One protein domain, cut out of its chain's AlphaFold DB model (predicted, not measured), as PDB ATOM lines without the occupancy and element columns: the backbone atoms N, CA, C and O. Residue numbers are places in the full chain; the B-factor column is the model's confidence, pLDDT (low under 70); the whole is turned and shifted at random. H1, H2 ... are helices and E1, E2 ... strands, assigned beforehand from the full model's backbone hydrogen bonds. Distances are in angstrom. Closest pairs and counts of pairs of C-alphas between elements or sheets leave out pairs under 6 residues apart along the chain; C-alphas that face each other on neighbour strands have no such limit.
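Overview. This is residues 4 to 107 of the 118 residues of the protein "Peptidase_M78 domain-containing protein" of Tetragenococcus muriaticus PMC-11-5 (UniProt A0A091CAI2). The middle of this domain is the helix H2, with a small three-stranded sheet on one side of it and the long helix H3 crossing it steeply on the other. The short helix H1 comes before the sheet, and after H3 the chain folds back into the short helix H4, which lies farthest from the mean of the C-alphas. The printed part has 104 residues, with four named helices and three named strands in the order H1, E1, E2, E3, H2, H3, H4. The sheet runs E1, E3, E2 and is mixed, and the class is mostly helix. The whole is compact, with a radius of gyration of the C-alphas of 13.9 A, and rounded, with spans of 39 by 30 by 27 A.

Arrangement. H1, residues 4 to 11, is followed after a tight link by E1, residues 15 to 18, an edge strand. E3, residues 34 to 37, is its parallel neighbour, with N 17 and O 35 2.9 A apart, within hydrogen-bond range. E2, residues 26 to 29, forms an antiparallel hairpin with E3, with N 27 and O 36 2.8 A apart. H2, residues 43 to 59, is on one face of this sheet at a height of 8.2 A, in two layers, a helix layer over a sheet layer. It runs along the strands, at 19 degrees to E2 on the local plane. The closest C-alphas of E2 and H2 are those of Tyr 28 and Glu 53, 5.5 A apart. H1 and H2 only just touch, with 3 pairs of C-alphas within 8 A, the closest those of Val 5 and Leu 51 at 7.4 A; H2 does so with residues 51 to 54 alone. H3, residues 71 to 92, touches H2 at a steep tilt of 57 degrees, opposite ways, with the C-alphas of Gly 55 and Ala 81 closest at 4.4 A. H4, residues 99 to 106, is close to H3 but not clearly touching, the closest C-alphas being those of Ile 86 and Phe 106 at 8.0 A. In H1, H2, H3 and H4 every O i to N i+4 pair is within hydrogen-bond range.

Along the chain. H1 begins with C-alpha 4 at (4.742, 9.189, 55.169) and measures 10.6 A from first to last C-alpha. E1, E2 and E3 have four residues each. H2 is 24.2 A long, and H3, the longest helix, is 31.9 A long from C-alpha 71 at (-1.043, 18.869, 25.169). H4 ends with C-alpha 106 at (15.510, 17.419, 41.620).

Size, cuts and confidence. The two C-alphas farthest apart are those of Ser 65 and Asn 98, at 38.5 A. The printed part has no cut. The link from H2 to H3, 11 residues, is long, and residues 68 to 73, of which 71 to 73 belong to H3, stand free. Mean pLDDT of the printed part is 81.0, and it is under 70 in residues 61 to 70 and 95 to 107.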
ATOM      1  N   ARG A   4       5.604   8.173  55.791       79.19
ATOM      2  CA  ARG A   4       4.742   9.189  55.169       79.19
ATOM      3  C   ARG A   4       4.157   8.702  53.846       79.19
ATOM      4  O   ARG A   4       2.964   8.823  53.607       79.19
ATOM      5  N   VAL A   5       4.989   8.078  53.013       82.00
ATOM      6  CA  VAL A   5       4.548   7.485  51.739       82.00
ATOM      7  C   VAL A   5       3.501   6.399  51.978       82.00
ATOM      8  O   VAL A   5       2.518   6.331  51.248       82.00
ATOM      9  N   LYS A   6       3.684   5.577  53.019       84.06
ATOM     10  CA  LYS A   6       2.715   4.543  53.388       84.06
ATOM     11  C   LYS A   6       1.376   5.137  53.842       84.06
ATOM     12  O   LYS A   6       0.331   4.661  53.411       84.06
ATOM     13  N   GLU A   7       1.407   6.188  54.660       85.75
ATOM     14  CA  GLU A   7       0.201   6.909  55.094       85.75
ATOM     15  C   GLU A   7      -0.589   7.434  53.886       85.75
ATOM     16  O   GLU A   7      -1.772   7.133  53.754       85.75
ATOM     17  N   ILE A   8       0.080   8.101  52.941       85.00
ATOM     18  CA  ILE A   8      -0.556   8.625  51.721       85.00
ATOM     19  C   ILE A   8      -1.151   7.493  50.870       85.00
ATOM     20  O   ILE A   8      -2.253   7.623  50.332       85.00
ATOM     21  N   THR A   9      -0.443   6.368  50.730       86.88
ATOM     22  CA  THR A   9      -0.947   5.233  49.939       86.88
ATOM     23  C   THR A   9      -2.182   4.601  50.566       86.88
ATOM     24  O   THR A   9      -3.105   4.232  49.836       86.88
ATOM     25  N   ASP A  10      -2.219   4.529  51.898       87.56
ATOM     26  CA  ASP A  10      -3.353   4.004  52.655       87.56
ATOM     27  C   ASP A  10      -4.550   4.976  52.570       87.56
ATOM     28  O   ASP A  10      -5.669   4.546  52.286       87.56
ATOM     29  N   GLU A  11      -4.319   6.289  52.702       87.88
ATOM     30  CA  GLU A  11      -5.340   7.342  52.564       87.88
ATOM     31  C   GLU A  11      -5.985   7.363  51.169       87.88
ATOM     32  O   GLU A  11      -7.209   7.449  51.036       87.88
ATOM     33  N   LEU A  12      -5.175   7.248  50.113       87.00
ATOM     34  CA  LEU A  12      -5.654   7.231  48.727       87.00
ATOM     35  C   LEU A  12      -6.160   5.843  48.289       87.00
ATOM     36  O   LEU A  12      -6.704   5.700  47.181       87.00
ATOM     37  N   ASN A  13      -6.007   4.824  49.144       90.38
ATOM     38  CA  ASN A  13      -6.326   3.419  48.885       90.38
ATOM     39  C   ASN A  13      -5.676   2.895  47.587       90.38
ATOM     40  O   ASN A  13      -6.325   2.240  46.763       90.38
ATOM     41  N   VAL A  14      -4.418   3.279  47.353       91.38
ATOM     42  CA  VAL A  14      -3.662   2.968  46.132       91.38
ATOM     43  C   VAL A  14      -2.859   1.690  46.332       91.38
ATOM     44  O   VAL A  14      -2.048   1.585  47.250       91.38
ATOM     45  N   ALA A  15      -3.031   0.722  45.434       92.25
ATOM     46  CA  ALA A  15      -2.228  -0.495  45.457       92.25
ATOM     47  C   ALA A  15      -0.858  -0.257  44.804       92.25
ATOM     48  O   ALA A  15      -0.776   0.336  43.731       92.25
ATOM     49  N   ILE A  16       0.216  -0.773  45.405       92.69
ATOM     50  CA  ILE A  16       1.566  -0.726  44.826       92.69
ATOM     51  C   ILE A  16       1.940  -2.112  44.301       92.69
ATOM     52  O   ILE A  16       1.839  -3.119  45.009       92.69
ATOM     53  N   LYS A  17       2.392  -2.168  43.049       93.44
ATOM     54  CA  LYS A  17       2.970  -3.357  42.414       93.44
ATOM     55  C   LYS A  17       4.378  -3.040  41.934       93.44
ATOM     56  O   LYS A  17       4.635  -1.947  41.452       93.44
ATOM     57  N   TYR A  18       5.276  -4.010  42.031       92.06
ATOM     58  CA  TYR A  18       6.662  -3.864  41.597       92.06
ATOM     59  C   TYR A  18       6.892  -4.642  40.302       92.06
ATOM     60  O   TYR A  18       6.431  -5.779  40.180       92.06
ATOM     61  N   ASN A  19       7.592  -4.042  39.342       90.81
ATOM     62  CA  ASN A  19       7.969  -4.686  38.084       90.81
ATOM     63  C   ASN A  19       9.372  -4.233  37.661       90.81
ATOM     64  O   ASN A  19       9.599  -3.045  37.480       90.81
ATOM     65  N   GLN A  20      10.311  -5.161  37.476       85.81
ATOM     66  CA  GLN A  20      11.689  -4.834  37.077       85.81
ATOM     67  C   GLN A  20      11.827  -4.454  35.594       85.81
ATOM     68  O   GLN A  20      12.783  -3.778  35.234       85.81
ATOM     69  N   ASN A  21      10.874  -4.851  34.747       86.38
ATOM     70  CA  ASN A  21      10.913  -4.661  33.294       86.38
ATOM     71  C   ASN A  21       9.979  -3.530  32.841       86.38
ATOM     72  O   ASN A  21       9.303  -3.646  31.820       86.38
ATOM     73  N   LEU A  22       9.860  -2.475  33.645       87.25
ATOM     74  CA  LEU A  22       9.040  -1.319  33.302       87.25
ATOM     75  C   LEU A  22       9.885  -0.309  32.515       87.25
ATOM     76  O   LEU A  22      10.909   0.154  33.014       87.25
ATOM     77  N   ASP A  23       9.421   0.084  31.326       85.81
ATOM     78  CA  ASP A  23      10.107   1.074  30.471       85.81
ATOM     79  C   ASP A  23      10.178   2.476  31.101       85.81
ATOM     80  O   ASP A  23      10.934   3.340  30.657       85.81
ATOM     81  N   LYS A  24       9.370   2.720  32.136       88.81
ATOM     82  CA  LYS A  24       9.296   3.976  32.885       88.81
ATOM     83  C   LYS A  24       9.623   3.752  34.365       88.81
ATOM     84  O   LYS A  24       9.497   2.626  34.847       88.81
ATOM     85  N   PRO A  25       9.990   4.809  35.113       90.50
ATOM     86  CA  PRO A  25      10.235   4.700  36.550       90.50
ATOM     87  C   PRO A  25       9.027   4.204  37.350       90.50
ATOM     88  O   PRO A  25       9.172   3.375  38.247       90.50
ATOM     89  N   ALA A  26       7.837   4.682  37.001       93.00
ATOM     90  CA  ALA A  26       6.568   4.231  37.543       93.00
ATOM     91  C   ALA A  26       5.437   4.516  36.545       93.00
ATOM     92  O   ALA A  26       5.646   5.174  35.521       93.00
ATOM     93  N   HIS A  27       4.254   3.973  36.825       91.94
ATOM     94  CA  HIS A  27       3.034   4.286  36.098       91.94
ATOM     95  C   HIS A  27       1.801   4.074  36.979       91.94
ATOM     96  O   HIS A  27       1.568   2.968  37.480       91.94
ATOM     97  N   TYR A  28       0.991   5.115  37.140       91.69
ATOM     98  CA  TYR A  28      -0.326   5.026  37.754       91.69
ATOM     99  C   TYR A  28      -1.384   4.570  36.748       91.69
ATOM    100  O   TYR A  28      -1.520   5.125  35.659       91.69
ATOM    101  N   ILE A  29      -2.178   3.580  37.157       89.31
ATOM    102  CA  ILE A  29      -3.320   3.041  36.420       89.31
ATOM    103  C   ILE A  29      -4.602   3.423  37.181       89.31
ATOM    104  O   ILE A  29      -5.015   2.699  38.097       89.31
ATOM    105  N   PRO A  30      -5.269   4.535  36.815       86.56
ATOM    106  CA  PRO A  30      -6.433   5.047  37.545       86.56
ATOM    107  C   PRO A  30      -7.608   4.072  37.594       86.56
ATOM    108  O   PRO A  30      -8.274   3.963  38.620       86.56
ATOM    109  N   ALA A  31      -7.832   3.320  36.508       84.94
ATOM    110  CA  ALA A  31      -8.954   2.387  36.375       84.94
ATOM    111  C   ALA A  31      -8.996   1.320  37.485       84.94
ATOM    112  O   ALA A  31     -10.070   0.855  37.854       84.94
ATOM    113  N   ILE A  32      -7.832   0.951  38.024       88.56
ATOM    114  CA  ILE A  32      -7.683  -0.027  39.111       88.56
ATOM    115  C   ILE A  32      -6.997   0.577  40.342       88.56
ATOM    116  O   ILE A  32      -6.555  -0.157  41.223       88.56
ATOM    117  N   ASN A  33      -6.857   1.906  40.383       89.69
ATOM    118  CA  ASN A  33      -6.165   2.659  41.426       89.69
ATOM    119  C   ASN A  33      -4.828   2.026  41.869       89.69
ATOM    120  O   ASN A  33      -4.582   1.831  43.060       89.69
ATOM    121  N   THR A  34      -3.991   1.638  40.905       92.25
ATOM    122  CA  THR A  34      -2.751   0.888  41.161       92.25
ATOM    123  C   THR A  34      -1.556   1.614  40.563       92.25
ATOM    124  O   THR A  34      -1.607   2.025  39.408       92.25
ATOM    125  N   ILE A  35      -0.470   1.731  41.323       94.00
ATOM    126  CA  ILE A  35       0.830   2.208  40.845       94.00
ATOM    127  C   ILE A  35       1.725   0.999  40.591       94.00
ATOM    128  O   ILE A  35       1.932   0.165  41.476       94.00
ATOM    129  N   VAL A  36       2.271   0.917  39.381       94.00
ATOM    130  CA  VAL A  36       3.336  -0.028  39.039       94.00
ATOM    131  C   VAL A  36       4.664   0.714  39.128       94.00
ATOM    132  O   VAL A  36       4.850   1.717  38.449       94.00
ATOM    133  N   LEU A  37       5.574   0.235  39.969       94.00
ATOM    134  CA  LEU A  37       6.853   0.874  40.267       94.00
ATOM    135  C   LEU A  37       8.012   0.017  39.760       94.00
ATOM    136  O   LEU A  37       8.024  -1.204  39.959       94.00
ATOM    137  N   ASN A  38       9.003   0.656  39.142       93.12
ATOM    138  CA  ASN A  38      10.194  -0.039  38.690       93.12
ATOM    139  C   ASN A  38      11.115  -0.370  39.870       93.12
ATOM    140  O   ASN A  38      11.776   0.500  40.431       93.12
ATOM    141  N   SER A  39      11.177  -1.649  40.236       90.19
ATOM    142  CA  SER A  39      12.000  -2.131  41.353       90.19
ATOM    143  C   SER A  39      13.486  -2.306  41.018       90.19
ATOM    144  O   SER A  39      14.229  -2.793  41.864       90.19
ATOM    145  N   SER A  40      13.923  -1.975  39.798       91.00
ATOM    146  CA  SER A  40      15.354  -1.896  39.453       91.00
ATOM    147  C   SER A  40      15.995  -0.554  39.839       91.00
ATOM    148  O   SER A  40      17.217  -0.420  39.801       91.00
ATOM    149  N   LEU A  41      15.182   0.436  40.216       88.81
ATOM    150  CA  LEU A  41      15.634   1.763  40.619       88.81
ATOM    151  C   LEU A  41      16.203   1.780  42.045       88.81
ATOM    152  O   LEU A  41      15.913   0.911  42.866       88.81
ATOM    153  N   SER A  42      16.995   2.810  42.359       88.19
ATOM    154  CA  SER A  42      17.440   3.059  43.734       88.19
ATOM    155  C   SER A  42      16.257   3.441  44.631       88.19
ATOM    156  O   SER A  42      15.244   3.945  44.149       88.19
ATOM    157  N   GLU A  43      16.389   3.266  45.950       85.50
ATOM    158  CA  GLU A  43      15.318   3.602  46.904       85.50
ATOM    159  C   GLU A  43      14.841   5.059  46.769       85.50
ATOM    160  O   GLU A  43      13.643   5.343  46.847       85.50
ATOM    161  N   PHE A  44      15.768   5.983  46.503       83.88
ATOM    162  CA  PHE A  44      15.434   7.388  46.305       83.88
ATOM    163  C   PHE A  44      14.673   7.629  44.992       83.88
ATOM    164  O   PHE A  44      13.648   8.310  44.996       83.88
ATOM    165  N   GLU A  45      15.126   7.042  43.882       86.88
ATOM    166  CA  GLU A  45      14.437   7.158  42.590       86.88
ATOM    167  C   GLU A  45      13.049   6.506  42.629       86.88
ATOM    168  O   GLU A  45      12.081   7.078  42.128       86.88
ATOM    169  N   MET A  46      12.923   5.361  43.305       89.50
ATOM    170  CA  MET A  46      11.639   4.716  43.576       89.50
ATOM    171  C   MET A  46      10.703   5.624  44.377       89.50
ATOM    172  O   MET A  46       9.521   5.711  44.059       89.50
ATOM    173  N   THR A  47      11.219   6.307  45.401       88.69
ATOM    174  CA  THR A  47      10.424   7.214  46.241       88.69
ATOM    175  C   THR A  47       9.934   8.422  45.446       88.69
ATOM    176  O   THR A  47       8.746   8.734  45.498       88.69
ATOM    177  N   LYS A  48      10.806   9.056  44.647       89.25
ATOM    178  CA  LYS A  48      10.414  10.151  43.744       89.25
ATOM    179  C   LYS A  48       9.334   9.716  42.758       89.25
ATOM    180  O   LYS A  48       8.308  10.381  42.649       89.25
ATOM    181  N   ALA A  49       9.557   8.599  42.067       90.75
ATOM    182  CA  ALA A  49       8.616   8.090  41.077       90.75
ATOM    183  C   ALA A  49       7.264   7.751  41.721       90.75
ATOM    184  O   ALA A  49       6.219   8.133  41.206       90.75
ATOM    185  N   LEU A  50       7.271   7.113  42.894       92.31
ATOM    186  CA  LEU A  50       6.052   6.802  43.634       92.31
ATOM    187  C   LEU A  50       5.287   8.066  44.055       92.31
ATOM    188  O   LEU A  50       4.075   8.120  43.879       92.31
ATOM    189  N   LEU A  51       5.971   9.090  44.573       91.69
ATOM    190  CA  LEU A  51       5.334  10.351  44.964       91.69
ATOM    191  C   LEU A  51       4.753  11.119  43.768       91.69
ATOM    192  O   LEU A  51       3.679  11.702  43.897       91.69
ATOM    193  N   HIS A  52       5.411  11.077  42.606       93.00
ATOM    194  CA  HIS A  52       4.878  11.647  41.360       93.00
ATOM    195  C   HIS A  52       3.545  10.999  40.976       93.00
ATOM    196  O   HIS A  52       2.529  11.677  40.807       93.00
ATOM    197  N   GLU A  53       3.515   9.667  40.941       93.38
ATOM    198  CA  GLU A  53       2.305   8.905  40.620       93.38
ATOM    199  C   GLU A  53       1.201   9.071  41.682       93.38
ATOM    200  O   GLU A  53       0.015   9.124  41.349       93.38
ATOM    201  N   LEU A  54       1.562   9.222  42.962       91.62
ATOM    202  CA  LEU A  54       0.610   9.571  44.024       91.62
ATOM    203  C   LEU A  54       0.037  10.982  43.840       91.62
ATOM    204  O   LEU A  54      -1.139  11.196  44.132       91.62
ATOM    205  N   GLY A  55       0.809  11.920  43.288       90.50
ATOM    206  CA  GLY A  55       0.312  13.230  42.871       90.50
ATOM    207  C   GLY A  55      -0.807  13.110  41.834       90.50
ATOM    208  O   GLY A  55      -1.857  13.744  41.977       90.50
ATOM    209  N   HIS A  56      -0.645  12.223  40.847       89.06
ATOM    210  CA  HIS A  56      -1.718  11.896  39.904       89.06
ATOM    211  C   HIS A  56      -2.915  11.216  40.581       89.06
ATOM    212  O   HIS A  56      -4.060  11.593  40.313       89.06
ATOM    213  N   ALA A  57      -2.684  10.258  41.480       88.25
ATOM    214  CA  ALA A  57      -3.758   9.577  42.205       88.25
ATOM    215  C   ALA A  57      -4.552  10.523  43.128       88.25
ATOM    216  O   ALA A  57      -5.761  10.360  43.283       88.25
ATOM    217  N   SER A  58      -3.894  11.526  43.707       87.06
ATOM    218  CA  SER A  58      -4.506  12.521  44.592       87.06
ATOM    219  C   SER A  58      -5.310  13.568  43.815       87.06
ATOM    220  O   SER A  58      -6.473  13.825  44.126       87.06
ATOM    221  N   LYS A  59      -4.725  14.147  42.758       78.19
ATOM    222  CA  LYS A  59      -5.316  15.296  42.050       78.19
ATOM    223  C   LYS A  59      -6.179  14.917  40.846       78.19
ATOM    224  O   LYS A  59      -7.074  15.673  40.475       78.19
ATOM    225  N   HIS A  60      -5.924  13.772  40.208       74.00
ATOM    226  CA  HIS A  60      -6.430  13.490  38.856       74.00
ATOM    227  C   HIS A  60      -7.280  12.221  38.725       74.00
ATOM    228  O   HIS A  60      -7.723  11.907  37.618       74.00
ATOM    229  N   ARG A  61      -7.568  11.514  39.826       66.38
ATOM    230  CA  ARG A  61      -8.296  10.227  39.828       66.38
ATOM    231  C   ARG A  61      -9.607  10.223  39.029       66.38
ATOM    232  O   ARG A  61      -9.904   9.231  38.374       66.38
ATOM    233  N   ASN A  62     -10.354  11.330  39.029       61.47
ATOM    234  CA  ASN A  62     -11.640  11.454  38.324       61.47
ATOM    235  C   ASN A  62     -11.554  12.163  36.958       61.47
ATOM    236  O   ASN A  62     -12.540  12.181  36.228       61.47
ATOM    237  N   ASN A  63     -10.398  12.729  36.592       58.09
ATOM    238  CA  ASN A  63     -10.235  13.559  35.387       58.09
ATOM    239  C   ASN A  63      -9.429  12.873  34.275       58.09
ATOM    240  O   ASN A  63      -9.093  13.503  33.274       58.09
ATOM    241  N   TYR A  64      -9.128  11.580  34.410       55.12
ATOM    242  CA  TYR A  64      -8.259  10.880  33.463       55.12
ATOM    243  C   TYR A  64      -8.823  10.819  32.032       55.12
ATOM    244  O   TYR A  64      -8.057  10.762  31.079       55.12
ATOM    245  N   SER A  65     -10.143  10.907  31.832       54.50
ATOM    246  CA  SER A  65     -10.718  10.968  30.476       54.50
ATOM    247  C   SER A  65     -10.343  12.246  29.710       54.50
ATOM    248  O   SER A  65     -10.410  12.253  28.484       54.50
ATOM    249  N   LEU A  66      -9.930  13.312  30.409       53.19
ATOM    250  CA  LEU A  66      -9.476  14.581  29.821       53.19
ATOM    251  C   LEU A  66      -7.974  14.577  29.472       53.19
ATOM    252  O   LEU A  66      -7.503  15.479  28.780       53.19
ATOM    253  N   TYR A  67      -7.230  13.550  29.907       50.84
ATOM    254  CA  TYR A  67      -5.781  13.376  29.705       50.84
ATOM    255  C   TYR A  67      -5.364  13.473  28.230       50.84
ATOM    256  O   TYR A  67      -4.312  14.016  27.903       50.84
ATOM    257  N   ASN A  68      -6.221  12.991  27.328       52.47
ATOM    258  CA  ASN A  68      -5.943  12.932  25.893       52.47
ATOM    259  C   ASN A  68      -6.484  14.132  25.100       52.47
ATOM    260  O   ASN A  68      -6.377  14.153  23.875       52.47
ATOM    261  N   THR A  69      -7.112  15.114  25.755       59.09
ATOM    262  CA  THR A  69      -7.852  16.164  25.043       59.09
ATOM    263  C   THR A  69      -6.944  17.289  24.542       59.09
ATOM    264  O   THR A  69      -7.269  17.923  23.538       59.09
ATOM    265  N   THR A  70      -5.810  17.578  25.199       67.06
ATOM    266  CA  THR A  70      -4.869  18.615  24.727       67.06
ATOM    267  C   THR A  70      -3.506  18.555  25.421       67.06
ATOM    268  O   THR A  70      -3.431  18.392  26.636       67.06
ATOM    269  N   TYR A  71      -2.426  18.799  24.665       75.00
ATOM    270  CA  TYR A  71      -1.043  18.869  25.169       75.00
ATOM    271  C   TYR A  71      -0.893  19.779  26.402       75.00
ATOM    272  O   TYR A  71      -0.245  19.414  27.376       75.00
ATOM    273  N   THR A  72      -1.562  20.935  26.407       77.50
ATOM    274  CA  THR A  72      -1.523  21.896  27.519       77.50
ATOM    275  C   THR A  72      -2.047  21.317  28.835       77.50
ATOM    276  O   THR A  72      -1.479  21.597  29.890       77.50
ATOM    277  N   TYR A  73      -3.104  20.498  28.797       76.19
ATOM    278  CA  TYR A  73      -3.636  19.855  30.003       76.19
ATOM    279  C   TYR A  73      -2.670  18.802  30.538       76.19
ATOM    280  O   TYR A  73      -2.409  18.784  31.739       76.19
ATOM    281  N   HIS A  74      -2.075  18.001  29.653       78.06
ATOM    282  CA  HIS A  74      -1.041  17.041  30.029       78.06
ATOM    283  C   HIS A  74       0.146  17.740  30.709       78.06
ATOM    284  O   HIS A  74       0.529  17.366  31.813       78.06
ATOM    285  N   SER A  75       0.695  18.807  30.111       81.25
ATOM    286  CA  SER A  75       1.803  19.566  30.717       81.25
ATOM    287  C   SER A  75       1.452  20.133  32.095       81.25
ATOM    288  O   SER A  75       2.283  20.099  33.001       81.25
ATOM    289  N   LYS A  76       0.222  20.626  32.278       84.94
ATOM    290  CA  LYS A  76      -0.246  21.126  33.575       84.94
ATOM    291  C   LYS A  76      -0.313  20.011  34.622       84.94
ATOM    292  O   LYS A  76       0.172  20.197  35.732       84.94
ATOM    293  N   MET A  77      -0.865  18.853  34.268       84.12
ATOM    294  CA  MET A  77      -0.990  17.708  35.175       84.12
ATOM    295  C   MET A  77       0.373  17.145  35.600       84.12
ATOM    296  O   MET A  77       0.554  16.808  36.768       84.12
ATOM    297  N   GLU A  78       1.341  17.076  34.684       86.00
ATOM    298  CA  GLU A  78       2.720  16.693  35.018       86.00
ATOM    299  C   GLU A  78       3.374  17.708  35.963       86.00
ATOM    300  O   GLU A  78       4.019  17.320  36.934       86.00
ATOM    301  N   SER A  79       3.161  19.012  35.736       85.44
ATOM    302  CA  SER A  79       3.631  20.058  36.655       85.44
ATOM    303  C   SER A  79       3.023  19.890  38.046       85.44
ATOM    304  O   SER A  79       3.738  19.917  39.040       85.44
ATOM    305  N   GLU A  80       1.713  19.651  38.133       87.62
ATOM    306  CA  GLU A  80       1.023  19.489  39.414       87.62
ATOM    307  C   GLU A  80       1.458  18.236  40.185       87.62
ATOM    308  O   GLU A  80       1.417  18.247  41.424       87.62
ATOM    309  N   ALA A  81       1.842  17.171  39.476       87.88
ATOM    310  CA  ALA A  81       2.414  15.960  40.056       87.88
ATOM    311  C   ALA A  81       3.857  16.182  40.533       87.88
ATOM    312  O   ALA A  81       4.188  15.792  41.654       87.88
ATOM    313  N   ASN A  82       4.670  16.905  39.757       86.19
ATOM    314  CA  ASN A  82       6.013  17.314  40.168       86.19
ATOM    315  C   ASN A  82       5.980  18.191  41.429       86.19
ATOM    316  O   ASN A  82       6.715  17.927  42.380       86.19
ATOM    317  N   ASP A  83       5.093  19.187  41.473       87.00
ATOM    318  CA  ASP A  83       4.942  20.080  42.628       87.00
ATOM    319  C   ASP A  83       4.532  19.306  43.886       87.00
ATOM    320  O   ASP A  83       5.032  19.568  44.984       87.00
ATOM    321  N   TYR A  84       3.636  18.325  43.731       88.50
ATOM    322  CA  TYR A  84       3.223  17.443  44.821       88.50
ATOM    323  C   TYR A  84       4.398  16.600  45.332       88.50
ATOM    324  O   TYR A  84       4.667  16.574  46.532       88.50
ATOM    325  N   MET A  85       5.141  15.975  44.418       89.75
ATOM    326  CA  MET A  85       6.311  15.158  44.733       89.75
ATOM    327  C   MET A  85       7.392  15.953  45.475       89.75
ATOM    328  O   MET A  85       7.885  15.500  46.510       89.75
ATOM    329  N   ILE A  86       7.706  17.166  45.013       86.06
ATOM    330  CA  ILE A  86       8.654  18.064  45.686       86.06
ATOM    331  C   ILE A  86       8.146  18.431  47.088       86.06
ATOM    332  O   ILE A  86       8.906  18.362  48.054       86.06
ATOM    333  N   SER A  87       6.864  18.783  47.214       85.56
ATOM    334  CA  SER A  87       6.262  19.199  48.488       85.56
ATOM    335  C   SER A  87       6.292  18.096  49.547       85.56
ATOM    336  O   SER A  87       6.597  18.372  50.708       85.56
ATOM    337  N   GLU A  88       6.005  16.849  49.170       86.69
ATOM    338  CA  GLU A  88       6.052  15.715  50.102       86.69
ATOM    339  C   GLU A  88       7.489  15.366  50.500       86.69
ATOM    340  O   GLU A  88       7.750  15.097  51.671       86.69
ATOM    341  N   ILE A  89       8.451  15.458  49.575       83.94
ATOM    342  CA  ILE A  89       9.861  15.235  49.920       83.94
ATOM    343  C   ILE A  89      10.369  16.324  50.873       83.94
ATOM    344  O   ILE A  89      11.116  16.016  51.805       83.94
ATOM    345  N   ILE A  90       9.955  17.583  50.685       82.25
ATOM    346  CA  ILE A  90      10.266  18.677  51.617       82.25
ATOM    347  C   ILE A  90       9.713  18.375  53.013       82.25
ATOM    348  O   ILE A  90      10.456  18.469  53.991       82.25
ATOM    349  N   GLN A  91       8.448  17.964  53.104       81.38
ATOM    350  CA  GLN A  91       7.815  17.599  54.374       81.38
ATOM    351  C   GLN A  91       8.498  16.410  55.062       81.38
ATOM    352  O   GLN A  91       8.677  16.440  56.275       81.38
ATOM    353  N   GLU A  92       8.935  15.398  54.308       76.50
ATOM    354  CA  GLU A  92       9.658  14.233  54.842       76.50
ATOM    355  C   GLU A  92      10.972  14.616  55.547       76.50
ATOM    356  O   GLU A  92      11.435  13.889  56.421       76.50
ATOM    357  N   ASN A  93      11.573  15.754  55.187       73.12
ATOM    358  CA  ASN A  93      12.827  16.241  55.774       73.12
ATOM    359  C   ASN A  93      12.576  17.434  56.715       73.12
ATOM    360  O   ASN A  93      13.329  18.409  56.705       73.12
ATOM    361  N   ASP A  94      11.482  17.389  57.482       73.75
ATOM    362  CA  ASP A  94      11.087  18.403  58.472       73.75
ATOM    363  C   ASP A  94      10.933  19.825  57.898       73.75
ATOM    364  O   ASP A  94      11.063  20.827  58.603       73.75
ATOM    365  N   GLY A  95      10.673  19.937  56.591       65.81
ATOM    366  CA  GLY A  95      10.565  21.224  55.904       65.81
ATOM    367  C   GLY A  95      11.900  21.940  55.683       65.81
ATOM    368  O   GLY A  95      11.905  23.071  55.195       65.81
ATOM    369  N   VAL A  96      13.036  21.310  56.005       60.62
ATOM    370  CA  VAL A  96      14.365  21.917  55.869       60.62
ATOM    371  C   VAL A  96      15.065  21.360  54.634       60.62
ATOM    372  O   VAL A  96      15.675  20.296  54.657       60.62
ATOM    373  N   TYR A  97      15.027  22.129  53.547       62.56
ATOM    374  CA  TYR A  97      15.883  21.921  52.382       62.56
ATOM    375  C   TYR A  97      16.773  23.141  52.163       62.56
ATOM    376  O   TYR A  97      16.294  24.269  52.065       62.56
ATOM    377  N   ASN A  98      18.080  22.924  52.014       55.00
ATOM    378  CA  ASN A  98      18.943  23.933  51.405       55.00
ATOM    379  C   ASN A  98      18.620  23.999  49.898       55.00
ATOM    380  O   ASN A  98      18.576  22.967  49.229       55.00
ATOM    381  N   TYR A  99      18.442  25.203  49.346       57.00
ATOM    382  CA  TYR A  99      18.205  25.442  47.914       57.00
ATOM    383  C   TYR A  99      19.161  24.673  46.982       57.00
ATOM    384  O   TYR A  99      18.728  24.114  45.979       57.00
ATOM    385  N   ALA A 100      20.444  24.557  47.333       57.59
ATOM    386  CA  ALA A 100      21.435  23.791  46.575       57.59
ATOM    387  C   ALA A 100      21.179  22.272  46.600       57.59
ATOM    388  O   ALA A 100      21.506  21.575  45.638       57.59
ATOM    389  N   GLN A 101      20.587  21.747  47.679       62.75
ATOM    390  CA  GLN A 101      20.153  20.350  47.746       62.75
ATOM    391  C   GLN A 101      18.919  20.134  46.875       62.75
ATOM    392  O   GLN A 101      18.868  19.133  46.178       62.75
ATOM    393  N   LEU A 102      17.971  21.073  46.851       64.12
ATOM    394  CA  LEU A 102      16.795  21.021  45.972       64.12
ATOM    395  C   LEU A 102      17.201  21.003  44.489       64.12
ATOM    396  O   LEU A 102      16.788  20.116  43.745       64.12
ATOM    397  N   ILE A 103      18.083  21.918  44.079       65.12
ATOM    398  CA  ILE A 103      18.564  22.017  42.690       65.12
ATOM    399  C   ILE A 103      19.292  20.736  42.267       65.12
ATOM    400  O   ILE A 103      18.946  20.151  41.245       65.12
ATOM    401  N   ASN A 104      20.243  20.247  43.071       61.59
ATOM    402  CA  ASN A 104      20.982  19.025  42.736       61.59
ATOM    403  C   ASN A 104      20.113  17.759  42.797       61.59
ATOM    404  O   ASN A 104      20.306  16.840  42.007       61.59
ATOM    405  N   LYS A 105      19.168  17.678  43.742       63.16
ATOM    406  CA  LYS A 105      18.376  16.463  44.000       63.16
ATOM    407  C   LYS A 105      17.198  16.299  43.038       63.16
ATOM    408  O   LYS A 105      16.810  15.165  42.749       63.16
ATOM    409  N   PHE A 106      16.656  17.406  42.533       62.56
ATOM    410  CA  PHE A 106      15.510  17.419  41.620       62.56
ATOM    411  C   PHE A 106      15.842  17.898  40.209       62.56
ATOM    412  O   PHE A 106      14.964  17.898  39.353       62.56
ATOM    413  N   ASN A 107      17.094  18.286  39.958       60.44
ATOM    414  CA  ASN A 107      17.544  18.823  38.676       60.44
ATOM    415  C   ASN A 107      16.665  19.994  38.187       60.44
ATOM    416  O   ASN A 107      16.387  20.138  36.997       60.44
TER     417      ASN A 107